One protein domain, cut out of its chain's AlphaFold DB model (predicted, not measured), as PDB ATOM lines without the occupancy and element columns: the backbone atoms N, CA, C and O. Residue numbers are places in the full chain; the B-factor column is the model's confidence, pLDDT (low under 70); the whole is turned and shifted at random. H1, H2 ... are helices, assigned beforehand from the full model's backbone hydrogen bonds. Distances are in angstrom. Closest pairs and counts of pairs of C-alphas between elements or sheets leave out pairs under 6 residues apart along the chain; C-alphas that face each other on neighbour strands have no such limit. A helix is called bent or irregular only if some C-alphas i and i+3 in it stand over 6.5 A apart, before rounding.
ATOM      1  N   THR A 493      46.391  27.511 206.675       91.25
ATOM      2  CA  THR A 493      45.468  28.230 205.783       91.25
ATOM      3  C   THR A 493      44.072  28.322 206.391       91.25
ATOM      4  O   THR A 493      43.437  29.372 206.362       91.25
ATOM      5  N   PHE A 494      43.600  27.234 206.998       91.31
ATOM      6  CA  PHE A 494      42.251  27.155 207.565       91.31
ATOM      7  C   PHE A 494      42.201  27.573 209.036       91.31
ATOM      8  O   PHE A 494      41.173  28.047 209.521       91.31
ATOM      9  N   LYS A 495      43.316  27.417 209.755       89.62
ATOM     10  CA  LYS A 495      43.389  27.667 211.194       89.62
ATOM     11  C   LYS A 495      42.954  29.077 211.629       89.62
ATOM     12  O   LYS A 495      42.257  29.141 212.640       89.62
ATOM     13  N   PRO A 496      43.309  30.186 210.945       89.75
ATOM     14  CA  PRO A 496      42.831  31.517 211.324       89.75
ATOM     15  C   PRO A 496      41.304  31.618 211.332       89.75
ATOM     16  O   PRO A 496      40.735  32.045 212.330       89.75
ATOM     17  N   LEU A 497      40.640  31.113 210.287       90.19
ATOM     18  CA  LEU A 497      39.177  31.091 210.204       90.19
ATOM     19  C   LEU A 497      38.563  30.231 211.313       90.19
ATOM     20  O   LEU A 497      37.644  30.677 211.997       90.19
ATOM     21  N   ILE A 498      39.106  29.027 211.540       90.56
ATOM     22  CA  ILE A 498      38.669  28.155 212.644       90.56
ATOM     23  C   ILE A 498      38.801  28.899 213.978       90.56
ATOM     24  O   ILE A 498      37.859  28.902 214.765       90.56
ATOM     25  N   SER A 499      39.928  29.577 214.211       88.19
ATOM     26  CA  SER A 499      40.166  30.370 215.420       88.19
ATOM     27  C   SER A 499      39.124  31.456 215.611       88.19
ATOM     28  O   SER A 499      38.598  31.597 216.711       88.19
ATOM     29  N   SER A 500      38.794  32.190 214.554       86.56
ATOM     30  CA  SER A 500      37.811  33.264 214.619       86.56
ATOM     31  C   SER A 500      36.390  32.759 214.862       86.56
ATOM     32  O   SER A 500      35.644  33.382 215.616       86.56
ATOM     33  N   TYR A 501      36.010  31.603 214.311       86.88
ATOM     34  CA  TYR A 501      34.726  30.965 214.637       86.88
ATOM     35  C   TYR A 501      34.683  30.406 216.064       86.88
ATOM     36  O   TYR A 501      33.606  30.297 216.647       86.88
ATOM     37  N   CYS A 502      35.845  30.086 216.638       84.75
ATOM     38  CA  CYS A 502      35.994  29.656 218.027       84.75
ATOM     39  C   CYS A 502      36.095  30.833 219.019       84.75
ATOM     40  O   CYS A 502      36.290  30.595 220.209       84.75
ATOM     41  N   LEU A 503      35.974  32.097 218.589       79.50
ATOM     42  CA  LEU A 503      35.989  33.235 219.516       79.50
ATOM     43  C   LEU A 503      34.681  33.322 220.327       79.50
ATOM     44  O   LEU A 503      33.605  33.019 219.795       79.50
ATOM     45  N   PRO A 504      34.720  33.787 221.594       67.19
ATOM     46  CA  PRO A 504      33.535  33.928 222.445       67.19
ATOM     47  C   PRO A 504      32.397  34.723 221.793       67.19
ATOM     48  O   PRO A 504      31.255  34.305 221.892       67.19
ATOM     49  N   LEU A 505      32.714  35.772 221.030       64.69
ATOM     50  CA  LEU A 505      31.744  36.657 220.369       64.69
ATOM     51  C   LEU A 505      31.052  36.036 219.131       64.69
ATOM     52  O   LEU A 505      30.073  36.584 218.630       64.69
ATOM     53  N   SER A 506      31.517  34.884 218.630       62.72
ATOM     54  CA  SER A 506      30.918  34.171 217.487       62.72
ATOM     55  C   SER A 506      29.715  33.308 217.924       62.72
ATOM     56  O   SER A 506      29.744  32.076 217.855       62.72
ATOM     57  N   ASN A 507      28.659  33.943 218.441       56.03
ATOM     58  CA  ASN A 507      27.504  33.292 219.090       56.03
ATOM     59  C   ASN A 507      26.435  32.754 218.120       56.03
ATOM     60  O   ASN A 507      25.250  33.014 218.272       56.03
ATOM     61  N   THR A 508      26.805  31.982 217.096       64.31
ATOM     62  CA  THR A 508      25.788  31.358 216.223       64.31
ATOM     63  C   THR A 508      26.010  29.858 216.084       64.31
ATOM     64  O   THR A 508      27.140  29.429 215.891       64.31
ATOM     65  N   LYS A 509      24.944  29.039 216.065       66.06
ATOM     66  CA  LYS A 509      25.032  27.613 215.654       66.06
ATOM     67  C   LYS A 509      25.718  27.442 214.285       66.06
ATOM     68  O   LYS A 509      26.307  26.407 213.980       66.06
ATOM     69  N   ASN A 510      25.676  28.487 213.457       76.06
ATOM     70  CA  ASN A 510      26.390  28.542 212.189       76.06
ATOM     71  C   ASN A 510      27.920  28.498 212.353       76.06
ATOM     72  O   ASN A 510      28.580  27.976 211.457       76.06
ATOM     73  N   SER A 511      28.499  28.981 213.460       82.75
ATOM     74  CA  SER A 511      29.952  28.943 213.677       82.75
ATOM     75  C   SER A 511      30.470  27.512 213.853       82.75
ATOM     76  O   SER A 511      31.455  27.158 213.205       82.75
ATOM     77  N   PHE A 512      29.762  26.641 214.588       87.12
ATOM     78  CA  PHE A 512      30.130  25.218 214.675       87.12
ATOM     79  C   PHE A 512      30.033  24.528 213.315       87.12
ATOM     80  O   PHE A 512      30.963  23.844 212.892       87.12
ATOM     81  N   ARG A 513      28.939  24.761 212.573       86.94
ATOM     82  CA  ARG A 513      28.770  24.205 211.220       86.94
ATOM     83  C   ARG A 513      29.907  24.615 210.287       86.94
ATOM     84  O   ARG A 513      30.379  23.776 209.523       86.94
ATOM     85  N   LYS A 514      30.373  25.866 210.366       87.88
ATOM     86  CA  LYS A 514      31.534  26.351 209.601       87.88
ATOM     87  C   LYS A 514      32.827  25.635 210.009       87.88
ATOM     88  O   LYS A 514      33.569  25.205 209.131       87.88
ATOM     89  N   VAL A 515      33.076  25.443 211.307       89.88
ATOM     90  CA  VAL A 515      34.244  24.687 211.804       89.88
ATOM     91  C   VAL A 515      34.194  23.225 211.354       89.88
ATOM     92  O   VAL A 515      35.174  22.710 210.813       89.88
ATOM     93  N   ASN A 516      33.049  22.562 211.507       88.50
ATOM     94  CA  ASN A 516      32.864  21.181 211.071       88.50
ATOM     95  C   ASN A 516      33.038  21.046 209.548       88.50
ATOM     96  O   ASN A 516      33.741  20.159 209.074       88.50
ATOM     97  N   TYR A 517      32.479  21.978 208.769       87.81
ATOM     98  CA  TYR A 517      32.671  22.019 207.320       87.81
ATOM     99  C   TYR A 517      34.149  22.158 206.940       87.81
ATOM    100  O   TYR A 517      34.646  21.346 206.165       87.81
ATOM    101  N   LEU A 518      34.865  23.141 207.501       88.88
ATOM    102  CA  LEU A 518      36.280  23.359 207.189       88.88
ATOM    103  C   LEU A 518      37.137  22.150 207.558       88.88
ATOM    104  O   LEU A 518      37.957  21.715 206.757       88.88
ATOM    105  N   THR A 519      36.923  21.577 208.741       88.38
ATOM    106  CA  THR A 519      37.688  20.409 209.191       88.38
ATOM    107  C   THR A 519      37.423  19.172 208.330       88.38
ATOM    108  O   THR A 519      38.371  18.498 207.944       88.38
ATOM    109  N   ASN A 520      36.167  18.893 207.959       85.06
ATOM    110  CA  ASN A 520      35.839  17.797 207.036       85.06
ATOM    111  C   ASN A 520      36.407  18.044 205.636       85.06
ATOM    112  O   ASN A 520      36.856  17.116 204.966       85.06
ATOM    113  N   PHE A 521      36.393  19.297 205.187       84.50
ATOM    114  CA  PHE A 521      36.903  19.679 203.882       84.50
ATOM    115  C   PHE A 521      38.429  19.502 203.792       84.50
ATOM    116  O   PHE A 521      38.923  18.935 202.817       84.50
ATOM    117  N   MET A 522      39.163  19.901 204.835       85.94
ATOM    118  CA  MET A 522      40.605  19.668 204.972       85.94
ATOM    119  C   MET A 522      40.973  18.188 204.806       85.94
ATOM    120  O   MET A 522      41.863  17.859 204.024       85.94
ATOM    121  N   GLU A 523      40.268  17.299 205.504       79.19
ATOM    122  CA  GLU A 523      40.540  15.857 205.479       79.19
ATOM    123  C   GLU A 523      40.101  15.208 204.165       79.19
ATOM    124  O   GLU A 523      40.843  14.426 203.578       79.19
ATOM    125  N   THR A 524      38.907  15.542 203.674       77.81
ATOM    126  CA  THR A 524      38.304  14.851 202.524       77.81
ATOM    127  C   THR A 524      38.967  15.247 201.211       77.81
ATOM    128  O   THR A 524      39.287  14.373 200.403       77.81
ATOM    129  N   TYR A 525      39.183  16.551 201.004       77.62
ATOM    130  CA  TYR A 525      39.637  17.093 199.720       77.62
ATOM    131  C   TYR A 525      41.151  17.255 199.651       77.62
ATOM    132  O   TYR A 525      41.752  16.898 198.644       77.62
ATOM    133  N   TYR A 526      41.772  17.753 200.721       77.69
ATOM    134  CA  TYR A 526      43.213  18.026 200.739       77.69
ATOM    135  C   TYR A 526      44.027  16.973 201.496       77.69
ATOM    136  O   TYR A 526      45.258  17.045 201.499       77.69
ATOM    137  N   LYS A 527      43.371  15.982 202.117       76.44
ATOM    138  CA  LYS A 527      44.013  14.969 202.970       76.44
ATOM    139  C   LYS A 527      44.958  15.613 203.992       76.44
ATOM    140  O   LYS A 527      46.116  15.216 204.127       76.44
ATOM    141  N   LEU A 528      44.499  16.695 204.621       79.94
ATOM    142  CA  LEU A 528      45.222  17.403 205.674       79.94
ATOM    143  C   LEU A 528      44.736  16.895 207.038       79.94
ATOM    144  O   LEU A 528      43.531  16.953 207.293       79.94
ATOM    145  N   PRO A 529      45.635  16.438 207.927       77.75
ATOM    146  CA  PRO A 529      45.245  15.972 209.248       77.75
ATOM    147  C   PRO A 529      44.925  17.159 210.163       77.75
ATOM    148  O   PRO A 529      45.583  18.203 210.123       77.75
ATOM    149  N   ILE A 530      43.946  16.982 211.048       83.44
ATOM    150  CA  ILE A 530      43.656  17.949 212.111       83.44
ATOM    151  C   ILE A 530      44.608  17.684 213.274       83.44
ATOM    152  O   ILE A 530      44.635  16.583 213.817       83.44
ATOM    153  N   THR A 531      45.385  18.683 213.695       84.38
ATOM    154  CA  THR A 531      46.350  18.481 214.785       84.38
ATOM    155  C   THR A 531      45.734  18.675 216.169       84.38
ATOM    156  O   THR A 531      44.742  19.388 216.346       84.38
ATOM    157  N   THR A 532      46.404  18.152 217.206       84.06
ATOM    158  CA  THR A 532      46.082  18.428 218.625       84.06
ATOM    159  C   THR A 532      45.873  19.916 218.922       84.06
ATOM    160  O   THR A 532      45.064  20.270 219.776       84.06
ATOM    161  N   ARG A 533      46.606  20.813 218.247       81.69
ATOM    162  CA  ARG A 533      46.488  22.262 218.482       81.69
ATOM    163  C   ARG A 533      45.158  22.814 217.989       81.69
ATOM    164  O   ARG A 533      44.613  23.703 218.634       81.69
ATOM    165  N   THR A 534      44.671  22.310 216.862       86.56
ATOM    166  CA  THR A 534      43.382  22.706 216.295       86.56
ATOM    167  C   THR A 534      42.243  22.145 217.143       86.56
ATOM    168  O   THR A 534      41.324  22.885 217.467       86.56
ATOM    169  N   PHE A 535      42.361  20.913 217.650       89.44
ATOM    170  CA  PHE A 535      41.397  20.379 218.621       89.44
ATOM    171  C   PHE A 535      41.300  21.210 219.899       89.44
ATOM    172  O   PHE A 535      40.203  21.587 220.292       89.44
ATOM    173  N   LYS A 536      42.433  21.560 220.523       86.38
ATOM    174  CA  LYS A 536      42.438  22.415 221.723       86.38
ATOM    175  C   LYS A 536      41.699  23.735 221.518       86.38
ATOM    176  O   LYS A 536      40.967  24.174 222.394       86.38
ATOM    177  N   LEU A 537      41.890  24.357 220.357       86.00
ATOM    178  CA  LEU A 537      41.208  25.595 219.992       86.00
ATOM    179  C   LEU A 537      39.687  25.402 219.939       86.00
ATOM    180  O   LEU A 537      38.954  26.197 220.519       86.00
ATOM    181  N   ILE A 538      39.228  24.315 219.316       89.25
ATOM    182  CA  ILE A 538      37.803  23.975 219.213       89.25
ATOM    183  C   ILE A 538      37.214  23.688 220.606       89.25
ATOM    184  O   ILE A 538      36.178  24.251 220.950       89.25
ATOM    185  N   PHE A 539      37.894  22.899 221.449       88.88
ATOM    186  CA  PHE A 539      37.438  22.615 222.819       88.88
ATOM    187  C   PHE A 539      37.398  23.865 223.709       88.88
ATOM    188  O   PHE A 539      36.441  24.043 224.458       88.88
ATOM    189  N   SER A 540      38.348  24.793 223.559       84.50
ATOM    190  CA  SER A 540      38.372  26.033 224.352       84.50
ATOM    191  C   SER A 540      37.134  26.925 224.156       84.50
ATOM    192  O   SER A 540      36.748  27.658 225.066       84.50
ATOM    193  N   LYS A 541      36.455  26.842 223.001       83.19
ATOM    194  CA  LYS A 541      35.189  27.558 222.765       83.19
ATOM    195  C   LYS A 541      34.047  26.993 223.614       83.19
ATOM    196  O   LYS A 541      33.209  27.765 224.079       83.19
ATOM    197  N   PHE A 542      34.016  25.680 223.843       84.31
ATOM    198  CA  PHE A 542      33.027  25.067 224.732       84.31
ATOM    199  C   PHE A 542      33.219  25.523 226.185       84.31
ATOM    200  O   PHE A 542      32.227  25.794 226.854       84.31
ATOM    201  N   GLU A 543      34.472  25.689 226.631       80.38
ATOM    202  CA  GLU A 543      34.823  26.173 227.978       80.38
ATOM    203  C   GLU A 543      34.443  27.652 228.207       80.38
ATOM    204  O   GLU A 543      34.001  28.026 229.290       80.38
ATOM    205  N   ALA A 544      34.628  28.518 227.203       71.81
ATOM    206  CA  ALA A 544      34.520  29.974 227.372       71.81
ATOM    207  C   ALA A 544      33.089  30.547 227.267       71.81
ATOM    208  O   ALA A 544      32.838  31.668 227.718       71.81
ATOM    209  N   SER A 545      32.150  29.830 226.644       64.44
ATOM    210  CA  SER A 545      30.793  30.332 226.364       64.44
ATOM    211  C   SER A 545      29.851  30.164 227.569       64.44
ATOM    212  O   SER A 545      29.273  29.095 227.758       64.44
ATOM    213  N   LYS A 546      29.647  31.231 228.355       60.84
ATOM    214  CA  LYS A 546      28.804  31.204 229.571       60.84
ATOM    215  C   LYS A 546      27.286  31.281 229.333       60.84
ATOM    216  O   LYS A 546      26.542  30.795 230.173       60.84
ATOM    217  N   GLU A 547      26.825  31.856 228.219       56.22
ATOM    218  CA  GLU A 547      25.391  32.173 228.024       56.22
ATOM    219  C   GLU A 547      24.791  31.531 226.758       56.22
ATOM    220  O   GLU A 547      23.760  30.871 226.840       56.22
ATOM    221  N   GLU A 548      25.476  31.597 225.609       59.78
ATOM    222  CA  GLU A 548      25.094  30.912 224.364       59.78
ATOM    223  C   GLU A 548      26.340  30.268 223.729       59.78
ATOM    224  O   GLU A 548      27.376  30.912 223.540       59.78
ATOM    225  N   GLY A 549      26.289  28.971 223.427       65.00
ATOM    226  CA  GLY A 549      27.439  28.233 222.902       65.00
ATOM    227  C   GLY A 549      27.038  26.957 222.175       65.00
ATOM    228  O   GLY A 549      25.861  26.615 222.110       65.00
ATOM    229  N   TRP A 550      28.027  26.274 221.600       82.88
ATOM    230  CA  TRP A 550      27.836  25.027 220.851       82.88
ATOM    231  C   TRP A 550      27.209  23.921 221.708       82.88
ATOM    232  O   TRP A 550      27.408  23.870 222.918       82.88
ATOM    233  N   GLU A 551      26.411  23.049 221.113       85.62
ATOM    234  CA  GLU A 551      25.562  22.130 221.874       85.62
ATOM    235  C   GLU A 551      26.316  20.877 222.334       85.62
ATOM    236  O   GLU A 551      27.407  20.562 221.862       85.62
ATOM    237  N   LEU A 552      25.713  20.121 223.252       84.94
ATOM    238  CA  LEU A 552      26.265  18.848 223.722       84.94
ATOM    239  C   LEU A 552      26.491  17.856 222.570       84.94
ATOM    240  O   LEU A 552      27.513  17.180 222.516       84.94
ATOM    241  N   PHE A 553      25.576  17.835 221.598       84.81
ATOM    242  CA  PHE A 553      25.717  17.036 220.383       84.81
ATOM    243  C   PHE A 553      26.946  17.443 219.550       84.81
ATOM    244  O   PHE A 553      27.664  16.585 219.034       84.81
ATOM    245  N   ASP A 554      27.230  18.746 219.459       87.50
ATOM    246  CA  ASP A 554      28.412  19.268 218.768       87.50
ATOM    247  C   ASP A 554      29.705  18.814 219.473       87.50
ATOM    248  O   ASP A 554      30.685  18.448 218.815       87.50
ATOM    249  N   LEU A 555      29.690  18.780 220.813       88.31
ATOM    250  CA  LEU A 555      30.800  18.298 221.637       88.31
ATOM    251  C   LEU A 555      31.046  16.791 221.460       88.31
ATOM    252  O   LEU A 555      32.195  16.364 221.308       88.31
ATOM    253  N   ILE A 556      29.981  15.987 221.430       85.88
ATOM    254  CA  ILE A 556      30.061  14.545 221.161       85.88
ATOM    255  C   ILE A 556      30.649  14.305 219.767       85.88
ATOM    256  O   ILE A 556      31.582  13.513 219.614       85.88
ATOM    257  N   ASN A 557      30.173  15.036 218.756       85.81
ATOM    258  CA  ASN A 557      30.654  14.921 217.379       85.81
ATOM    259  C   ASN A 557      32.165  15.198 217.275       85.81
ATOM    260  O   ASN A 557      32.924  14.364 216.777       85.81
ATOM    261  N   ILE A 558      32.640  16.329 217.811       88.94
ATOM    262  CA  ILE A 558      34.067  16.663 217.724       88.94
ATOM    263  C   ILE A 558      34.953  15.721 218.556       88.94
ATOM    264  O   ILE A 558      36.072  15.411 218.143       88.94
ATOM    265  N   THR A 559      34.460  15.215 219.692       88.19
ATOM    266  CA  THR A 559      35.193  14.240 220.520       88.19
ATOM    267  C   THR A 559      35.303  12.889 219.811       88.19
ATOM    268  O   THR A 559      36.374  12.284 219.793       88.19
ATOM    269  N   SER A 560      34.246  12.459 219.122       82.94
ATOM    270  CA  SER A 560      34.259  11.248 218.284       82.94
ATOM    271  C   SER A 560      35.273  11.358 217.149       82.94
ATOM    272  O   SER A 560      36.044  10.431 216.877       82.94
ATOM    273  N   LYS A 561      35.333  12.539 216.525       84.00
ATOM    274  CA  LYS A 561      36.319  12.854 215.493       84.00
ATOM    275  C   LYS A 561      37.753  12.832 216.031       84.00
ATOM    276  O   LYS A 561      38.640  12.300 215.365       84.00
ATOM    277  N   LEU A 562      37.980  13.359 217.237       87.81
ATOM    278  CA  LEU A 562      39.276  13.302 217.921       87.81
ATOM    279  C   LEU A 562      39.741  11.854 218.133       87.81
ATOM    280  O   LEU A 562      40.889  11.543 217.814       87.81
ATOM    281  N   ILE A 563      38.867  10.986 218.653       82.69
ATOM    282  CA  ILE A 563      39.172   9.564 218.895       82.69
ATOM    283  C   ILE A 563      39.531   8.871 217.576       82.69
ATOM    284  O   ILE A 563      40.562   8.209 217.484       82.69
ATOM    285  N   SER A 564      38.721   9.091 216.537       76.75
ATOM    286  CA  SER A 564      38.914   8.473 215.221       76.75
ATOM    287  C   SER A 564      40.259   8.856 214.585       76.75
ATOM    288  O   SER A 564      40.985   7.989 214.104       76.75
ATOM    289  N   LEU A 565      40.634  10.142 214.634       77.06
ATOM    290  CA  LEU A 565      41.918  10.609 214.093       77.06
ATOM    291  C   LEU A 565      43.119  10.168 214.916       77.06
ATOM    292  O   LEU A 565      44.187   9.914 214.356       77.06
ATOM    293  N   HIS A 566      42.972  10.124 216.242       78.50
ATOM    294  CA  HIS A 566      44.024   9.609 217.104       78.50
ATOM    295  C   HIS A 566      44.382   8.183 216.691       78.50
ATOM    296  O   HIS A 566      45.553   7.914 216.436       78.50
ATOM    297  N   ASP A 567      43.375   7.327 216.524       71.25
ATOM    298  CA  ASP A 567      43.551   5.929 216.134       71.25
ATOM    299  C   ASP A 567      44.219   5.777 214.776       71.25
ATOM    300  O   ASP A 567      45.198   5.046 214.660       71.25
ATOM    301  N   TYR A 568      43.766   6.535 213.776       68.44
ATOM    302  CA  TYR A 568      44.405   6.545 212.462       68.44
ATOM    303  C   TYR A 568      45.890   6.938 212.545       68.44
ATOM    304  O   TYR A 568      46.750   6.341 211.898       68.44
ATOM    305  N   SER A 569      46.214   7.943 213.364       64.94
ATOM    306  CA  SER A 569      47.574   8.485 213.474       64.94
ATOM    307  C   SER A 569      48.519   7.683 214.382       64.94
ATOM    308  O   SER A 569      49.722   7.949 214.370       64.94
ATOM    309  N   TYR A 570      47.998   6.736 215.169       62.72
ATOM    310  CA  TYR A 570      48.736   5.986 216.197       62.72
ATOM    311  C   TYR A 570      48.948   4.500 215.835       62.72
ATOM    312  O   TYR A 570      49.210   3.681 216.710       62.72
ATOM    313  N   ASN A 571      48.889   4.125 214.551       53.69
ATOM    314  CA  ASN A 571      49.106   2.746 214.074       53.69
ATOM    315  C   ASN A 571      50.585   2.284 214.158       53.69
ATOM    316  O   ASN A 571      51.213   1.969 213.151       53.69
ATOM    317  N   LEU A 572      51.157   2.258 215.366       47.41
ATOM    318  CA  LEU A 572      52.422   1.577 215.685       47.41
ATOM    319  C   LEU A 572      52.198   0.102 216.071       47.41
ATOM    320  O   LEU A 572      53.113  -0.701 215.921       47.41
ATOM    321  N   SER A 573      50.984  -0.268 216.500       46.19
ATOM    322  CA  SER A 573      50.546  -1.661 216.646       46.19
ATOM    323  C   SER A 573      49.066  -1.806 216.272       46.19
ATOM    324  O   SER A 573      48.235  -0.968 216.638       46.19
ATOM    325  N   GLU A 574      48.715  -2.880 215.563       49.84
ATOM    326  CA  GLU A 574      47.316  -3.241 215.284       49.84
ATOM    327  C   GLU A 574      46.516  -3.451 216.586       49.84
ATOM    328  O   GLU A 574      45.295  -3.291 216.598       49.84
ATOM    329  N   ASP A 575      47.198  -3.701 217.712       47.09
ATOM    330  CA  ASP A 575      46.639  -3.944 219.046       47.09
ATOM    331  C   ASP A 575      46.028  -2.706 219.726       47.09
ATOM    332  O   ASP A 575      45.127  -2.857 220.554       47.09
ATOM    333  N   THR A 576      46.350  -1.482 219.298       46.97
ATOM    334  CA  THR A 576      45.766  -0.246 219.873       46.97
ATOM    335  C   THR A 576      44.605   0.364 219.071       46.97
ATOM    336  O   THR A 576      43.861   1.202 219.595       46.97
ATOM    337  N   SER A 577      44.409  -0.066 217.819       52.91
ATOM    338  CA  SER A 577      43.324   0.414 216.946       52.91
ATOM    339  C   SER A 577      41.955  -0.160 217.350       52.91
ATOM    340  O   SER A 577      41.859  -1.346 217.689       52.91
ATOM    341  N   LEU A 578      40.895   0.670 217.301       54.72
ATOM    342  CA  LEU A 578      39.489   0.226 217.426       54.72
ATOM    343  C   LEU A 578      38.981  -0.483 216.164       54.72
ATOM    344  O   LEU A 578      38.031  -1.263 216.244       54.72
ATOM    345  N   PHE A 579      39.604  -0.207 215.018       55.16
ATOM    346  CA  PHE A 579      39.256  -0.771 213.720       55.16
ATOM    347  C   PHE A 579      40.240  -1.890 213.358       55.16
ATOM    348  O   PHE A 579      41.454  -1.698 213.448       55.16
ATOM    349  N   GLY A 580      39.726  -3.047 212.934       52.06
ATOM    350  CA  GLY A 580      40.538  -4.072 212.271       52.06
ATOM    351  C   GLY A 580      40.921  -3.667 210.843       52.06
ATOM    352  O   GLY A 580      40.375  -2.702 210.302       52.06
ATOM    353  N   THR A 581      41.809  -4.438 210.209       49.28
ATOM    354  CA  THR A 581      42.239  -4.288 208.799       49.28
ATOM    355  C   THR A 581      41.067  -4.180 207.820       49.28
ATOM    356  O   THR A 581      41.130  -3.461 206.825       49.28
ATOM    357  N   ASP A 582      39.951  -4.816 208.162       47.31
ATOM    358  CA  ASP A 582      38.770  -4.934 207.306       47.31
ATOM    359  C   ASP A 582      37.804  -3.745 207.495       47.31
ATOM    360  O   ASP A 582      36.773  -3.634 206.831       47.31
ATOM    361  N   GLY A 583      38.137  -2.804 208.389       48.97
ATOM    362  CA  GLY A 583      37.323  -1.631 208.710       48.97
ATOM    363  C   GLY A 583      36.136  -1.903 209.638       48.97
ATOM    364  O   GLY A 583      35.315  -1.008 209.819       48.97
ATOM    365  N   GLN A 584      36.045  -3.100 210.226       51.91
ATOM    366  CA  GLN A 584      35.059  -3.447 211.256       51.91
ATOM    367  C   GLN A 584      35.614  -3.221 212.674       51.91
ATOM    368  O   GLN A 584      36.830  -3.267 212.892       51.91
ATOM    369  N   PHE A 585      34.719  -3.005 213.644       52.22
ATOM    370  CA  PHE A 585      35.014  -2.782 215.068       52.22
ATOM    371  C   PHE A 585      35.429  -4.072 215.803       52.22
ATOM    372  O   PHE A 585      34.877  -4.433 216.842       52.22
ATOM    373  N   SER A 586      36.445  -4.758 215.284       52.38
ATOM    374  CA  SER A 586      36.855  -6.113 215.682       52.38
ATOM    375  C   SER A 586      37.145  -6.308 217.181       52.38
ATOM    376  O   SER A 586      37.009  -7.423 217.687       52.38
ATOM    377  N   LYS A 587      37.523  -5.246 217.912       54.66
ATOM    378  CA  LYS A 587      37.784  -5.297 219.366       54.66
ATOM    379  C   LYS A 587      36.617  -4.863 220.240       54.66
ATOM    380  O   LYS A 587      36.471  -5.381 221.341       54.66
ATOM    381  N   LEU A 588      35.788  -3.937 219.764       51.47
ATOM    382  CA  LEU A 588      34.600  -3.499 220.499       51.47
ATOM    383  C   LEU A 588      33.505  -4.568 220.442       51.47
ATOM    384  O   LEU A 588      32.762  -4.707 221.402       51.47
ATOM    385  N   ASP A 589      33.428  -5.363 219.370       50.47
ATOM    386  CA  ASP A 589      32.445  -6.451 219.218       50.47
ATOM    387  C   ASP A 589      32.606  -7.597 220.238       50.47
ATOM    388  O   ASP A 589      31.725  -8.444 220.352       50.47
ATOM    389  N   ARG A 590      33.702  -7.612 221.012       51.06
ATOM    390  CA  ARG A 590      33.968  -8.594 222.079       51.06
ATOM    391  C   ARG A 590      33.548  -8.132 223.482       51.06
ATOM    392  O   ARG A 590      33.686  -8.903 224.425       51.06
ATOM    393  N   ILE A 591      33.087  -6.890 223.635       54.66
ATOM    394  CA  ILE A 591      32.676  -6.295 224.916       54.66
ATOM    395  C   ILE A 591      31.142  -6.199 224.924       54.66
ATOM    396  O   ILE A 591      30.563  -5.819 223.909       54.66
ATOM    397  N   GLU A 592      30.473  -6.525 226.037       49.41
ATOM    398  CA  GLU A 592      29.037  -6.240 226.202       49.41
ATOM    399  C   GLU A 592      28.808  -4.726 226.080       49.41
ATOM    400  O   GLU A 592      29.189  -3.948 226.955       49.41
ATOM    401  N   LYS A 593      28.230  -4.292 224.957       56.75
ATOM    402  CA  LYS A 593      27.962  -2.876 224.685       56.75
ATOM    403  C   LYS A 593      26.589  -2.503 225.231       56.75
ATOM    404  O   LYS A 593      25.612  -3.208 224.980       56.75
ATOM    405  N   SER A 594      26.483  -1.345 225.879       58.94
ATOM    406  CA  SER A 594      25.181  -0.708 226.079       58.94
ATOM    407  C   SER A 594      24.534  -0.419 224.708       58.94
ATOM    408  O   SER A 594      25.214  -0.246 223.684       58.94
ATOM    409  N   SER A 595      23.201  -0.369 224.649       58.56
ATOM    410  CA  SER A 595      22.482   0.030 223.428       58.56
ATOM    411  C   SER A 595      22.842   1.462 223.003       58.56
ATOM    412  O   SER A 595      22.924   1.753 221.808       58.56
ATOM    413  N   GLN A 596      23.143   2.324 223.978       56.44
ATOM    414  CA  GLN A 596      23.643   3.688 223.791       56.44
ATOM    415  C   GLN A 596      25.024   3.698 223.122       56.44
ATOM    416  O   GLN A 596      25.186   4.341 222.085       56.44
ATOM    417  N   LEU A 597      25.979   2.900 223.615       62.06
ATOM    418  CA  LEU A 597      27.318   2.772 223.035       62.06
ATOM    419  C   LEU A 597      27.277   2.196 221.613       62.06
ATOM    420  O   LEU A 597      28.024   2.632 220.739       62.06
ATOM    421  N   THR A 598      26.378   1.248 221.346       63.88
ATOM    422  CA  THR A 598      26.211   0.662 220.004       63.88
ATOM    423  C   THR A 598      25.666   1.685 219.005       63.88
ATOM    424  O   THR A 598      26.199   1.823 217.902       63.88
ATOM    425  N   ASN A 599      24.648   2.455 219.401       61.91
ATOM    426  CA  ASN A 599      24.126   3.557 218.592       61.91
ATOM    427  C   ASN A 599      25.179   4.649 218.386       61.91
ATOM    428  O   ASN A 599      25.306   5.181 217.286       61.91
ATOM    429  N   PHE A 600      25.969   4.950 219.415       63.69
ATOM    430  CA  PHE A 600      27.063   5.906 219.333       63.69
ATOM    431  C   PHE A 600      28.127   5.480 218.312       63.69
ATOM    432  O   PHE A 600      28.456   6.250 217.408       63.69
ATOM    433  N   ILE A 601      28.617   4.241 218.410       65.00
ATOM    434  CA  ILE A 601      29.616   3.676 217.495       65.00
ATOM    435  C   ILE A 601      29.122   3.773 216.045       65.00
ATOM    436  O   ILE A 601      29.839   4.283 215.188       65.00
ATOM    437  N   ASN A 602      27.877   3.369 215.784       64.62
ATOM    438  CA  ASN A 602      27.310   3.364 214.433       64.62
ATOM    439  C   ASN A 602      27.049   4.772 213.870       64.62
ATOM    440  O   ASN A 602      27.166   4.975 212.663       64.62
ATOM    441  N   ASN A 603      26.702   5.742 214.723       61.00
ATOM    442  CA  ASN A 603      26.324   7.090 214.287       61.00
ATOM    443  C   ASN A 603      27.500   8.077 214.232       61.00
ATOM    444  O   ASN A 603      27.420   9.069 213.505       61.00
ATOM    445  N   HIS A 604      28.570   7.843 214.998       61.00
ATOM    446  CA  HIS A 604      29.619   8.846 215.224       61.00
ATOM    447  C   HIS A 604      31.051   8.365 214.965       61.00
ATOM    448  O   HIS A 604      31.921   9.206 214.720       61.00
ATOM    449  N   LEU A 605      31.320   7.056 214.971       62.72
ATOM    450  CA  LEU A 605      32.633   6.508 214.620       62.72
ATOM    451  C   LEU A 605      32.591   5.981 213.179       62.72
ATOM    452  O   LEU A 605      32.156   4.869 212.908       62.72
ATOM    453  N   VAL A 606      33.041   6.802 212.231       59.59
ATOM    454  CA  VAL A 606      33.059   6.455 210.800       59.59
ATOM    455  C   VAL A 606      34.474   6.061 210.374       59.59
ATOM    456  O   VAL A 606      35.444   6.709 210.776       59.59
ATOM    457  N   LYS A 607      34.595   5.026 209.524       58.31
ATOM    458  CA  LYS A 607      35.865   4.634 208.886       58.31
ATOM    459  C   LYS A 607      36.485   5.851 208.200       58.31
ATOM    460  O   LYS A 607      35.858   6.473 207.340       58.31
ATOM    461  N   GLN A 608      37.709   6.191 208.591       59.78
ATOM    462  CA  GLN A 608      38.365   7.379 208.069       59.78
ATOM    463  C   GLN A 608      38.922   7.185 206.662       59.78
ATOM    464  O   GLN A 608      39.272   6.088 206.228       59.78
ATOM    465  N   ILE A 609      38.965   8.314 205.965       57.75
ATOM    466  CA  ILE A 609      39.515   8.495 204.632       57.75
ATOM    467  C   ILE A 609      41.031   8.297 204.708       57.75
ATOM    468  O   ILE A 609      41.674   8.946 205.528       57.75
ATOM    469  N   ASP A 610      41.594   7.459 203.833       59.09
ATOM    470  CA  ASP A 610      43.046   7.320 203.704       59.09
ATOM    471  C   ASP A 610      43.667   8.694 203.412       59.09
ATOM    472  O   ASP A 610      43.304   9.376 202.440       59.09
ATOM    473  N   LEU A 611      44.516   9.153 204.332       57.09
ATOM    474  CA  LEU A 611      45.139  10.469 204.270       57.09
ATOM    475  C   LEU A 611      46.399  10.462 203.382       57.09
ATOM    476  O   LEU A 611      46.938  11.541 203.127       57.09
ATOM    477  N   ASN A 612      46.866   9.299 202.896       56.50
ATOM    478  CA  ASN A 612      48.122   9.137 202.142       56.50
ATOM    479  C   ASN A 612      49.304   9.862 202.822       56.50
ATOM    480  O   ASN A 612      50.087  10.559 202.176       56.50
ATOM    481  N   ILE A 613      49.410   9.765 204.153       57.88
ATOM    482  CA  ILE A 613      50.509  10.368 204.923       57.88
ATOM    483  C   ILE A 613      51.421   9.248 205.418       57.88
ATOM    484  O   ILE A 613      50.913   8.312 206.042       57.88
ATOM    485  N   PRO A 614      52.749   9.319 205.205       53.12
ATOM    486  CA  PRO A 614      53.650   8.287 205.692       53.12
ATOM    487  C   PRO A 614      53.545   8.157 207.216       53.12
ATOM    488  O   PRO A 614      53.848   9.101 207.948       53.12
ATOM    489  N   ILE A 615      53.180   6.964 207.701       49.38
ATOM    490  CA  ILE A 615      53.072   6.618 209.136       49.38
ATOM    491  C   ILE A 615      54.371   6.979 209.893       49.38
ATOM    492  O   ILE A 615      54.352   7.390 211.052       49.38
ATOM    493  N   ALA A 616      55.512   6.934 209.194       48.34
ATOM    494  CA  ALA A 616      56.832   7.304 209.701       48.34
ATOM    495  C   ALA A 616      56.991   8.785 210.125       48.34
ATOM    496  O   ALA A 616      57.971   9.114 210.798       48.34
ATOM    497  N   GLN A 617      56.070   9.688 209.763       52.31
ATOM    498  CA  GLN A 617      56.128  11.114 210.134       52.31
ATOM    499  C   GLN A 617      55.540  11.427 211.529       52.31
ATOM    500  O   GLN A 617      55.675  12.555 212.013       52.31
ATOM    501  N   GLY A 618      54.994  10.420 212.223       54.69
ATOM    502  CA  GLY A 618      54.520  10.501 213.609       54.69
ATOM    503  C   GLY A 618      53.050  10.915 213.767       54.69
ATOM    504  O   GLY A 618      52.393  11.346 212.826       54.69
ATOM    505  N   SER A 619      52.527  10.798 214.994       62.88
ATOM    506  CA  SER A 619      51.112  11.056 215.303       62.88
ATOM    507  C   SER A 619      50.762  12.558 215.264       62.88
ATOM    508  O   SER A 619      51.260  13.343 216.088       62.88
ATOM    509  N   PHE A 620      49.861  12.964 214.365       72.25
ATOM    510  CA  PHE A 620      49.345  14.344 214.266       72.25
ATOM    511  C   PHE A 620      48.410  14.725 215.422       72.25
ATOM    512  O   PHE A 620      48.334  15.897 215.814       72.25
ATOM    513  N   VAL A 621      47.748  13.724 216.007       77.38
ATOM    514  CA  VAL A 621      46.900  13.855 217.187       77.38
ATOM    515  C   VAL A 621      47.550  13.103 218.342       77.38
ATOM    516  O   VAL A 621      47.706  11.893 218.316       77.38
ATOM    517  N   LYS A 622      47.947  13.847 219.371       80.50
ATOM    518  CA  LYS A 622      48.470  13.340 220.642       80.50
ATOM    519  C   LYS A 622      47.482  13.626 221.763       80.50
ATOM    520  O   LYS A 622      47.149  14.795 221.995       80.50
ATOM    521  N   LEU A 623      47.097  12.589 222.506       81.94
ATOM    522  CA  LEU A 623      46.309  12.697 223.738       81.94
ATOM    523  C   LEU A 623      47.206  13.128 224.907       81.94
ATOM    524  O   LEU A 623      47.492  12.383 225.843       81.94
ATOM    525  N   ASN A 624      47.720  14.357 224.852       81.62
ATOM    526  CA  ASN A 624      48.432  14.923 225.997       81.62
ATOM    527  C   ASN A 624      47.449  15.302 227.116       81.62
ATOM    528  O   ASN A 624      46.278  15.567 226.857       81.62
ATOM    529  N   ASP A 625      47.938  15.354 228.356       79.19
ATOM    530  CA  ASP A 625      47.099  15.608 229.536       79.19
ATOM    531  C   ASP A 625      46.297  16.898 229.381       79.19
ATOM    532  O   ASP A 625      45.107  16.916 229.642       79.19
ATOM    533  N   SER A 626      46.923  17.950 228.845       76.12
ATOM    534  CA  SER A 626      46.247  19.231 228.645       76.12
ATOM    535  C   SER A 626      45.067  19.171 227.670       76.12
ATOM    536  O   SER A 626      44.109  19.905 227.864       76.12
ATOM    537  N   LEU A 627      45.121  18.335 226.625       85.69
ATOM    538  CA  LEU A 627      43.985  18.147 225.723       85.69
ATOM    539  C   LEU A 627      42.868  17.399 226.453       85.69
ATOM    540  O   LEU A 627      41.723  17.811 226.357       85.69
ATOM    541  N   ILE A 628      43.202  16.346 227.206       87.69
ATOM    542  CA  ILE A 628      42.217  15.579 227.979       87.69
ATOM    543  C   ILE A 628      41.530  16.456 229.029       87.69
ATOM    544  O   ILE A 628      40.310  16.427 229.141       87.69
ATOM    545  N   THR A 629      42.293  17.288 229.739       85.12
ATOM    546  CA  THR A 629      41.761  18.283 230.676       85.12
ATOM    547  C   THR A 629      40.826  19.273 229.976       85.12
ATOM    548  O   THR A 629      39.752  19.543 230.504       85.12
ATOM    549  N   SER A 630      41.173  19.762 228.779       85.75
ATOM    550  CA  SER A 630      40.281  20.640 228.006       85.75
ATOM    551  C   SER A 630      38.995  19.950 227.556       85.75
ATOM    552  O   SER A 630      37.921  20.536 227.647       85.75
ATOM    553  N   VAL A 631      39.065  18.690 227.112       89.44
ATOM    554  CA  VAL A 631      37.857  17.921 226.774       89.44
ATOM    555  C   VAL A 631      36.973  17.766 228.011       89.44
ATOM    556  O   VAL A 631      35.788  18.072 227.960       89.44
ATOM    557  N   TYR A 632      37.555  17.363 229.140       89.31
ATOM    558  CA  TYR A 632      36.841  17.238 230.408       89.31
ATOM    559  C   TYR A 632      36.159  18.559 230.823       89.31
ATOM    560  O   TYR A 632      34.960  18.560 231.108       89.31
ATOM    561  N   HIS A 633      36.865  19.697 230.789       86.62
ATOM    562  CA  HIS A 633      36.267  20.999 231.102       86.62
ATOM    563  C   HIS A 633      35.169  21.395 230.107       86.62
ATOM    564  O   HIS A 633      34.128  21.902 230.524       86.62
ATOM    565  N   ALA A 634      35.352  21.109 228.816       88.19
ATOM    566  CA  ALA A 634      34.334  21.344 227.798       88.19
ATOM    567  C   ALA A 634      33.037  20.565 228.082       88.19
ATOM    568  O   ALA A 634      31.956  21.143 227.963       88.19
ATOM    569  N   PHE A 635      33.123  19.295 228.503       88.94
ATOM    570  CA  PHE A 635      31.953  18.502 228.911       88.94
ATOM    571  C   PHE A 635      31.274  19.094 230.145       88.94
ATOM    572  O   PHE A 635      30.064  19.317 230.129       88.94
ATOM    573  N   MET A 636      32.051  19.423 231.177       86.25
ATOM    574  CA  MET A 636      31.539  20.001 232.423       86.25
ATOM    575  C   MET A 636      30.758  21.296 232.184       86.25
ATOM    576  O   MET A 636      29.634  21.440 232.664       86.25
ATOM    577  N   GLU A 637      31.325  22.231 231.423       85.69
ATOM    578  CA  GLU A 637      30.689  23.527 231.166       85.69
ATOM    579  C   GLU A 637      29.504  23.413 230.198       85.69
ATOM    580  O   GLU A 637      28.478  24.071 230.388       85.69
ATOM    581  N   THR A 638      29.579  22.524 229.201       86.00
ATOM    582  CA  THR A 638      28.470  22.321 228.253       86.00
ATOM    583  C   THR A 638      27.258  21.684 228.935       86.00
ATOM    584  O   THR A 638      26.143  22.152 228.708       86.00
ATOM    585  N   ILE A 639      27.461  20.696 229.816       85.38
ATOM    586  CA  ILE A 639      26.384  20.028 230.572       85.38
ATOM    587  C   ILE A 639      25.660  21.021 231.482       85.38
ATOM    588  O   ILE A 639      24.433  21.133 231.402       85.38
ATOM    589  N   LYS A 640      26.417  21.794 232.277       81.81
ATOM    590  CA  LYS A 640      25.868  22.844 233.154       81.81
ATOM    591  C   LYS A 640      25.012  23.847 232.379       81.81
ATOM    592  O   LYS A 640      23.973  24.271 232.874       81.81
ATOM    593  N   ARG A 641      25.423  24.204 231.155       79.19
ATOM    594  CA  ARG A 641      24.668  25.120 230.286       79.19
ATOM    595  C   ARG A 641      23.407  24.481 229.701       79.19
ATOM    596  O   ARG A 641      22.378  25.141 229.617       79.19
ATOM    597  N   SER A 642      23.475  23.223 229.268       74.81
ATOM    598  CA  SER A 642      22.380  22.557 228.545       74.81
ATOM    599  C   SER A 642      21.170  22.160 229.403       74.81
ATOM    600  O   SER A 642      20.130  21.826 228.841       74.81
ATOM    601  N   ALA A 643      21.262  22.221 230.737       68.50
ATOM    602  CA  ALA A 643      20.218  21.739 231.646       68.50
ATOM    603  C   ALA A 643      19.711  22.794 232.662       68.50
ATOM    604  O   ALA A 643      19.734  22.548 233.870       68.50
ATOM    605  N   PRO A 644      19.179  23.955 232.223       59.69
ATOM    606  CA  PRO A 644      18.668  24.978 233.144       59.69
ATOM    607  C   PRO A 644      17.450  24.515 233.969       59.69
ATOM    608  O   PRO A 644      17.270  24.987 235.092       59.69
ATOM    609  N   ASN A 645      16.661  23.561 233.450       55.09
ATOM    610  CA  ASN A 645      15.419  23.062 234.064       55.09
ATOM    611  C   ASN A 645      15.576  21.729 234.831       55.09
ATOM    612  O   ASN A 645      14.641  21.320 235.511       55.09
ATOM    613  N   ASN A 646      16.727  21.049 234.738       72.81
ATOM    614  CA  ASN A 646      17.014  19.782 235.430       72.81
ATOM    615  C   ASN A 646      18.387  19.852 236.115       72.81
ATOM    616  O   ASN A 646      19.322  19.129 235.767       72.81
ATOM    617  N   LYS A 647      18.516  20.793 237.057       72.25
ATOM    618  CA  LYS A 647      19.787  21.080 237.735       72.25
ATOM    619  C   LYS A 647      20.303  19.891 238.542       72.25
ATOM    620  O   LYS A 647      21.485  19.599 238.471       72.25
ATOM    621  N   GLU A 648      19.425  19.159 239.228       72.00
ATOM    622  CA  GLU A 648      19.829  18.000 240.038       72.00
ATOM    623  C   GLU A 648      20.407  16.860 239.185       72.00
ATOM    624  O   GLU A 648      21.454  16.308 239.524       72.00
ATOM    625  N   GLY A 649      19.784  16.549 238.041       76.69
ATOM    626  CA  GLY A 649      20.311  15.552 237.105       76.69
ATOM    627  C   GLY A 649      21.632  15.983 236.461       76.69
ATOM    628  O   GLY A 649      22.539  15.166 236.300       76.69
ATOM    629  N   ALA A 650      21.771  17.271 236.139       77.81
ATOM    630  CA  ALA A 650      23.007  17.830 235.599       77.81
ATOM    631  C   ALA A 650      24.147  17.829 236.627       77.81
ATOM    632  O   ALA A 650      25.275  17.472 236.287       77.81
ATOM    633  N   ASP A 651      23.855  18.170 237.883       81.19
ATOM    634  CA  ASP A 651      24.827  18.171 238.977       81.19
ATOM    635  C   ASP A 651      25.309  16.753 239.305       81.19
ATOM    636  O   ASP A 651      26.502  16.548 239.540       81.19
ATOM    637  N   GLU A 652      24.426  15.750 239.275       84.19
ATOM    638  CA  GLU A 652      24.831  14.354 239.479       84.19
ATOM    639  C   GLU A 652      25.679  13.826 238.314       84.19
ATOM    640  O   GLU A 652      26.701  13.169 238.537       84.19
ATOM    641  N   LEU A 653      25.333  14.180 237.073       82.81
ATOM    642  CA  LEU A 653      26.138  13.854 235.893       82.81
ATOM    643  C   LEU A 653      27.536  14.490 235.972       82.81
ATOM    644  O   LEU A 653      28.548  13.825 235.749       82.81
ATOM    645  N   VAL A 654      27.599  15.757 236.379       84.62
ATOM    646  CA  VAL A 654      28.841  16.498 236.633       84.62
ATOM    647  C   VAL A 654      29.691  15.816 237.712       84.62
ATOM    648  O   VAL A 654      30.895  15.632 237.519       84.62
ATOM    649  N   ARG A 655      29.094  15.374 238.828       84.69
ATOM    650  CA  ARG A 655      29.816  14.615 239.868       84.69
ATOM    651  C   ARG A 655      30.335  13.279 239.349       84.69
ATOM    652  O   ARG A 655      31.448  12.887 239.699       84.69
ATOM    653  N   ARG A 656      29.556  12.571 238.528       85.56
ATOM    654  CA  ARG A 656      29.979  11.300 237.923       85.56
ATOM    655  C   ARG A 656      31.195  11.499 237.017       85.56
ATOM    656  O   ARG A 656      32.176  10.771 237.168       85.56
ATOM    657  N   ILE A 657      31.171  12.522 236.164       86.31
ATOM    658  CA  ILE A 657      32.291  12.898 235.285       86.31
ATOM    659  C   ILE A 657      33.525  13.310 236.101       86.31
ATOM    660  O   ILE A 657      34.639  12.885 235.795       86.31
ATOM    661  N   GLN A 658      33.341  14.075 237.183       87.44
ATOM    662  CA  GLN A 658      34.422  14.438 238.106       87.44
ATOM    663  C   GLN A 658      35.121  13.198 238.681       87.44
ATOM    664  O   GLN A 658      36.343  13.089 238.596       87.44
ATOM    665  N   ARG A 659      34.356  12.233 239.209       87.81
ATOM    666  CA  ARG A 659      34.914  10.988 239.768       87.81
ATOM    667  C   ARG A 659      35.701  10.192 238.722       87.81
ATOM    668  O   ARG A 659      36.761   9.653 239.038       87.81
ATOM    669  N   GLN A 660      35.210  10.127 237.481       86.44
ATOM    670  CA  GLN A 660      35.925   9.468 236.382       86.44
ATOM    671  C   GLN A 660      37.245  10.173 236.051       86.44
ATOM    672  O   GLN A 660      38.256   9.506 235.834       86.44
ATOM    673  N   TYR A 661      37.260  11.506 236.053       87.56
ATOM    674  CA  TYR A 661      38.474  12.282 235.810       87.56
ATOM    675  C   TYR A 661      39.511  12.131 236.935       87.56
ATOM    676  O   TYR A 661      40.705  11.985 236.662       87.56
ATOM    677  N   ASP A 662      39.075  12.098 238.194       86.44
ATOM    678  CA  ASP A 662      39.972  11.868 239.333       86.44
ATOM    679  C   ASP A 662      40.587  10.457 239.282       86.44
ATOM    680  O   ASP A 662      41.803  10.305 239.427       86.44
ATOM    681  N   SER A 663      39.779   9.442 238.950       88.12
ATOM    682  CA  SER A 663      40.245   8.068 238.706       88.12
ATOM    683  C   SER A 663      41.241   7.986 237.541       88.12
ATOM    684  O   SER A 663      42.294   7.350 237.651       88.12
ATOM    685  N   LEU A 664      40.974   8.689 236.433       87.25
ATOM    686  CA  LEU A 664      41.913   8.810 235.317       87.25
ATOM    687  C   LEU A 664      43.258   9.378 235.787       87.25
ATOM    688  O   LEU A 664      44.313   8.840 235.443       87.25
ATOM    689  N   ARG A 665      43.237  10.471 236.556       84.25
ATOM    690  CA  ARG A 665      44.453  11.140 237.031       84.25
ATOM    691  C   ARG A 665      45.280  10.223 237.927       84.25
ATOM    692  O   ARG A 665      46.503  10.189 237.795       84.25
ATOM    693  N   GLU A 666      44.625   9.454 238.789       83.62
ATOM    694  CA  GLU A 666      45.281   8.446 239.617       83.62
ATOM    695  C   GLU A 666      45.946   7.357 238.761       83.62
ATOM    696  O   GLU A 666      47.121   7.048 238.965       83.62
ATOM    697  N   ARG A 667      45.246   6.830 237.746       82.44
ATOM    698  CA  ARG A 667      45.789   5.826 236.811       82.44
ATOM    699  C   ARG A 667      46.978   6.353 236.006       82.44
ATOM    700  O   ARG A 667      47.978   5.652 235.876       82.44
ATOM    701  N   ILE A 668      46.906   7.593 235.515       81.69
ATOM    702  CA  ILE A 668      48.020   8.255 234.813       81.69
ATOM    703  C   ILE A 668      49.238   8.381 235.735       81.69
ATOM    704  O   ILE A 668      50.356   8.092 235.313       81.69
ATOM    705  N   ASN A 669      49.039   8.803 236.986       78.38
ATOM    706  CA  ASN A 669      50.134   8.948 237.946       78.38
ATOM    707  C   ASN A 669      50.760   7.595 238.311       78.38
ATOM    708  O   ASN A 669      51.978   7.510 238.416       78.38
ATOM    709  N   LYS A 670      49.952   6.534 238.448       79.56
ATOM    710  CA  LYS A 670      50.445   5.166 238.682       79.56
ATOM    711  C   LYS A 670      51.286   4.646 237.512       79.56
ATOM    712  O   LYS A 670      52.369   4.123 237.748       79.56
ATOM    713  N   SER A 671      50.829   4.835 236.272       75.25
ATOM    714  CA  SER A 671      51.540   4.381 235.062       75.25
ATOM    715  C   SER A 671      52.859   5.144 234.825       75.25
ATOM    716  O   SER A 671      53.826   4.579 234.325       75.25
ATOM    717  N   ARG A 672      52.956   6.412 235.261       70.81
ATOM    718  CA  ARG A 672      54.193   7.216 235.165       70.81
ATOM    719  C   ARG A 672      55.305   6.817 236.138       70.81
ATOM    720  O   ARG A 672      56.449   7.178 235.886       70.81
ATOM    721  N   GLY A 673      54.988   6.103 237.219       61.09
ATOM    722  CA  GLY A 673      55.945   5.794 238.284       61.09
ATOM    723  C   GLY A 673      56.432   7.033 239.066       61.09
ATOM    724  O   GLY A 673      55.990   8.156 238.804       61.09
ATOM    725  N   PRO A 674      57.313   6.850 240.069       53.78
ATOM    726  CA  PRO A 674      57.970   7.959 240.758       53.78
ATOM    727  C   PRO A 674      58.850   8.748 239.776       53.78
ATOM    728  O   PRO A 674      59.554   8.176 238.949       53.78
ATOM    729  N   VAL A 675      58.768  10.077 239.844       45.78
ATOM    730  CA  VAL A 675      59.481  10.998 238.949       45.78
ATOM    731  C   VAL A 675      60.955  11.055 239.355       45.78
ATOM    732  O   VAL A 675      61.325  11.897 240.170       45.78
ATOM    733  N   THR A 682      65.844   7.280 226.543       37.28
ATOM    734  CA  THR A 682      64.610   6.600 226.131       37.28
ATOM    735  C   THR A 682      64.879   5.102 226.067       37.28
ATOM    736  O   THR A 682      65.568   4.629 225.159       37.28
ATOM    737  N   THR A 683      64.375   4.353 227.042       41.03
ATOM    738  CA  THR A 683      64.447   2.886 227.052       41.03
ATOM    739  C   THR A 683      63.185   2.294 226.428       41.03
ATOM    740  O   THR A 683      62.138   2.929 226.360       41.03
ATOM    741  N   THR A 684      63.247   1.042 225.972       46.38
ATOM    742  CA  THR A 684      62.097   0.276 225.448       46.38
ATOM    743  C   THR A 684      60.921   0.197 226.433       46.38
ATOM    744  O   THR A 684      59.779   0.035 226.010       46.38
ATOM    745  N   ARG A 685      61.187   0.364 227.737       48.66
ATOM    746  CA  ARG A 685      60.183   0.451 228.806       48.66
ATOM    747  C   ARG A 685      59.283   1.690 228.672       48.66
ATOM    748  O   ARG A 685      58.107   1.615 229.013       48.66
ATOM    749  N   ASP A 686      59.798   2.778 228.099       59.25
ATOM    750  CA  ASP A 686      59.057   4.031 227.913       59.25
ATOM    751  C   ASP A 686      58.004   3.932 226.800       59.25
ATOM    752  O   ASP A 686      56.992   4.623 226.851       59.25
ATOM    753  N   ILE A 687      58.206   3.060 225.804       58.91
ATOM    754  CA  ILE A 687      57.272   2.903 224.675       58.91
ATOM    755  C   ILE A 687      55.969   2.244 225.150       58.91
ATOM    756  O   ILE A 687      54.895   2.793 224.928       58.91
ATOM    757  N   TYR A 688      56.061   1.136 225.893       64.69
ATOM    758  CA  TYR A 688      54.883   0.453 226.443       64.69
ATOM    759  C   TYR A 688      54.127   1.309 227.466       64.69
ATOM    760  O   TYR A 688      52.898   1.312 227.475       64.69
ATOM    761  N   ALA A 689      54.842   2.082 228.292       66.81
ATOM    762  CA  ALA A 689      54.216   3.028 229.215       66.81
ATOM    763  C   ALA A 689      53.466   4.147 228.466       66.81
ATOM    764  O   ALA A 689      52.377   4.556 228.868       66.81
ATOM    765  N   LEU A 690      54.008   4.638 227.346       68.12
ATOM    766  CA  LEU A 690      53.325   5.622 226.500       68.12
ATOM    767  C   LEU A 690      52.066   5.046 225.836       68.12
ATOM    768  O   LEU A 690      51.049   5.743 225.776       68.12
ATOM    769  N   ASP A 691      52.109   3.793 225.387       70.31
ATOM    770  CA  ASP A 691      50.952   3.100 224.809       70.31
ATOM    771  C   ASP A 691      49.849   2.878 225.849       70.31
ATOM    772  O   ASP A 691      48.684   3.200 225.592       70.31
ATOM    773  N   GLU A 692      50.213   2.429 227.054       73.94
ATOM    774  CA  GLU A 692      49.282   2.284 228.178       73.94
ATOM    775  C   GLU A 692      48.620   3.629 228.522       73.94
ATOM    776  O   GLU A 692      47.396   3.719 228.644       73.94
ATOM    777  N   LEU A 693      49.404   4.708 228.606       79.56
ATOM    778  CA  LEU A 693      48.884   6.051 228.868       79.56
ATOM    779  C   LEU A 693      47.901   6.519 227.788       79.56
ATOM    780  O   LEU A 693      46.891   7.149 228.116       79.56
ATOM    781  N   ASN A 694      48.172   6.237 226.513       80.00
ATOM    782  CA  ASN A 694      47.261   6.588 225.423       80.00
ATOM    783  C   ASN A 694      45.976   5.751 225.468       80.00
ATOM    784  O   ASN A 694      44.893   6.309 225.273       80.00
ATOM    785  N   TYR A 695      46.067   4.463 225.813       80.06
ATOM    786  CA  TYR A 695      44.905   3.592 226.007       80.06
ATOM    787  C   TYR A 695      44.004   4.083 227.145       80.06
ATOM    788  O   TYR A 695      42.802   4.268 226.953       80.06
ATOM    789  N   ILE A 696      44.588   4.377 228.312       82.38
ATOM    790  CA  ILE A 696      43.866   4.876 229.491       82.38
ATOM    791  C   ILE A 696      43.113   6.177 229.165       82.38
ATOM    792  O   ILE A 696      41.946   6.334 229.524       82.38
ATOM    793  N   LYS A 697      43.764   7.111 228.464       86.94
ATOM    794  CA  LYS A 697      43.162   8.400 228.087       86.94
ATOM    795  C   LYS A 697      42.051   8.253 227.062       86.94
ATOM    796  O   LYS A 697      41.042   8.942 227.160       86.94
ATOM    797  N   LYS A 698      42.230   7.372 226.083       85.50
ATOM    798  CA  LYS A 698      41.215   7.077 225.073       85.50
ATOM    799  C   LYS A 698      39.983   6.418 225.687       85.50
ATOM    800  O   LYS A 698      38.878   6.839 225.365       85.50
ATOM    801  N   ALA A 699      40.168   5.452 226.590       82.00
ATOM    802  CA  ALA A 699      39.070   4.828 227.327       82.00
ATOM    803  C   ALA A 699      38.231   5.884 228.059       82.00
ATOM    804  O   ALA A 699      37.023   5.935 227.878       82.00
ATOM    805  N   PHE A 700      38.884   6.821 228.754       87.06
ATOM    806  CA  PHE A 700      38.191   7.940 229.393       87.06
ATOM    807  C   PHE A 700      37.371   8.798 228.412       87.06
ATOM    808  O   PHE A 700      36.257   9.188 228.737       87.06
ATOM    809  N   LEU A 701      37.886   9.094 227.213       87.19
ATOM    810  CA  LEU A 701      37.128   9.862 226.214       87.19
ATOM    811  C   LEU A 701      35.882   9.119 225.717       87.19
ATOM    812  O   LEU A 701      34.872   9.761 225.442       87.19
ATOM    813  N   ILE A 702      35.953   7.793 225.592       82.44
ATOM    814  CA  ILE A 702      34.810   6.952 225.213       82.44
ATOM    815  C   ILE A 702      33.792   6.923 226.359       82.44
ATOM    816  O   ILE A 702      32.610   7.171 226.122       82.44
ATOM    817  N   ASP A 703      34.257   6.720 227.594       81.12
ATOM    818  CA  ASP A 703      33.417   6.718 228.796       81.12
ATOM    819  C   ASP A 703      32.682   8.055 228.978       81.12
ATOM    820  O   ASP A 703      31.512   8.068 229.350       81.12
ATOM    821  N   LEU A 704      33.340   9.188 228.693       83.00
ATOM    822  CA  LEU A 704      32.705  10.510 228.742       83.00
ATOM    823  C   LEU A 704      31.521  10.622 227.783       83.00
ATOM    824  O   LEU A 704      30.541  11.285 228.109       83.00
ATOM    825  N   ILE A 705      31.613  10.011 226.603       81.12
ATOM    826  CA  ILE A 705      30.526  10.054 225.630       81.12
ATOM    827  C   ILE A 705      29.395   9.109 226.046       81.12
ATOM    828  O   ILE A 705      28.241   9.517 225.989       81.12
ATOM    829  N   ASP A 706      29.710   7.899 226.515       76.44
ATOM    830  CA  ASP A 706      28.711   6.915 226.978       76.44
ATOM    831  C   ASP A 706      27.944   7.389 228.223       76.44
ATOM    832  O   ASP A 706      26.758   7.133 228.371       76.44
ATOM    833  N   VAL A 707      28.596   8.134 229.120       75.06
ATOM    834  CA  VAL A 707      27.936   8.700 230.308       75.06
ATOM    835  C   VAL A 707      26.955   9.823 229.956       75.06
ATOM    836  O   VAL A 707      26.042  10.097 230.735       75.06
ATOM    837  N   VAL A 708      27.152  10.490 228.818       70.19
ATOM    838  CA  VAL A 708      26.458  11.730 228.440       70.19
ATOM    839  C   VAL A 708      25.424  11.524 227.324       70.19
ATOM    840  O   VAL A 708      24.468  12.298 227.253       70.19
TER     841      VAL A 708
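Overview. This is residues 493 to 675 and 682 to 708 of the 709 residues of an uncharacterized protein of Scheffersomyces stipitis (strain ATCC 58785 / CBS 6054 / NBRC 10063 / NRRL Y-11545) (UniProt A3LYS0). Five helices, H3, H4, H6, H7 and H8, form an up-and-down bundle, each running against the one before it in the chain, and the hairpin of H1 and H2 extends one side, next to H3. On another side the short H5 stands crosswise between two long loops. The printed part has 210 residues, with eight named helices, H1 to H8 in chain order, and no named strand; its class is all helix. It is compact, with a radius of gyration of the C-alphas of 17.4 A, and spans 49 by 40 by 39 A.

Along the chain. H1, residues 493 to 501, begins with C-alpha 493 at (45.468, 28.230, 205.783) and is irregular, but only just: C-alphas 493 and 496 are 7.0 A apart. H2 is residues 509 to 526, H3 residues 532 to 544, H4 residues 552 to 569, H5 residues 595 to 604 and H6 residues 625 to 642. H7, residues 647 to 672, measures 37.2 A from first to last C-alpha. H8, residues 684 to 708, measures 37.6 A and ends with C-alpha 708 at (26.458, 11.730, 228.440).

Arrangement. In the helical hairpin H1 and H2 the closest C-alphas, of Tyr 501 and Ser 511, are 5.3 A apart. H1 touches H3 at Ser 499 and Leu 537, their closest C-alphas, 6.7 A. H3 touches H6 at a shallow tilt of 31 degrees, closest C-alphas Glu 543 and Ala 634, 4.9 A. H4 touches H6 with residues 552 to 559 alone, closest C-alphas Leu 552 and Thr 638, 6.1 A. H7 and H8 touch, opposite ways at 6 degrees, closest C-alphas Ile 668 and Leu 693, 6.4 A. H5 only just touches H4, with 3 pairs of C-alphas within 8 A, the closest His 604 and Ser 560, 6.1 A. Every O i to N i+4 pair is within hydrogen-bond range in H2, H4, H5, H6 and H7, against 4 of 5 in H1, 7 of 9 in H3 and 19 of 21 in H8.

Size, cuts and confidence. The C-alphas farthest apart, of Asn 645 and Thr 683, are 53.5 A apart. Residues 676 to 681 are not printed, and C-alphas 675 and 682 are 14.5 A apart across this cut. The links H4 to H5 and H5 to H6 are long. Mean pLDDT of the printed part is 73.3, with 78 residues under 70, among them residues 568 to 619.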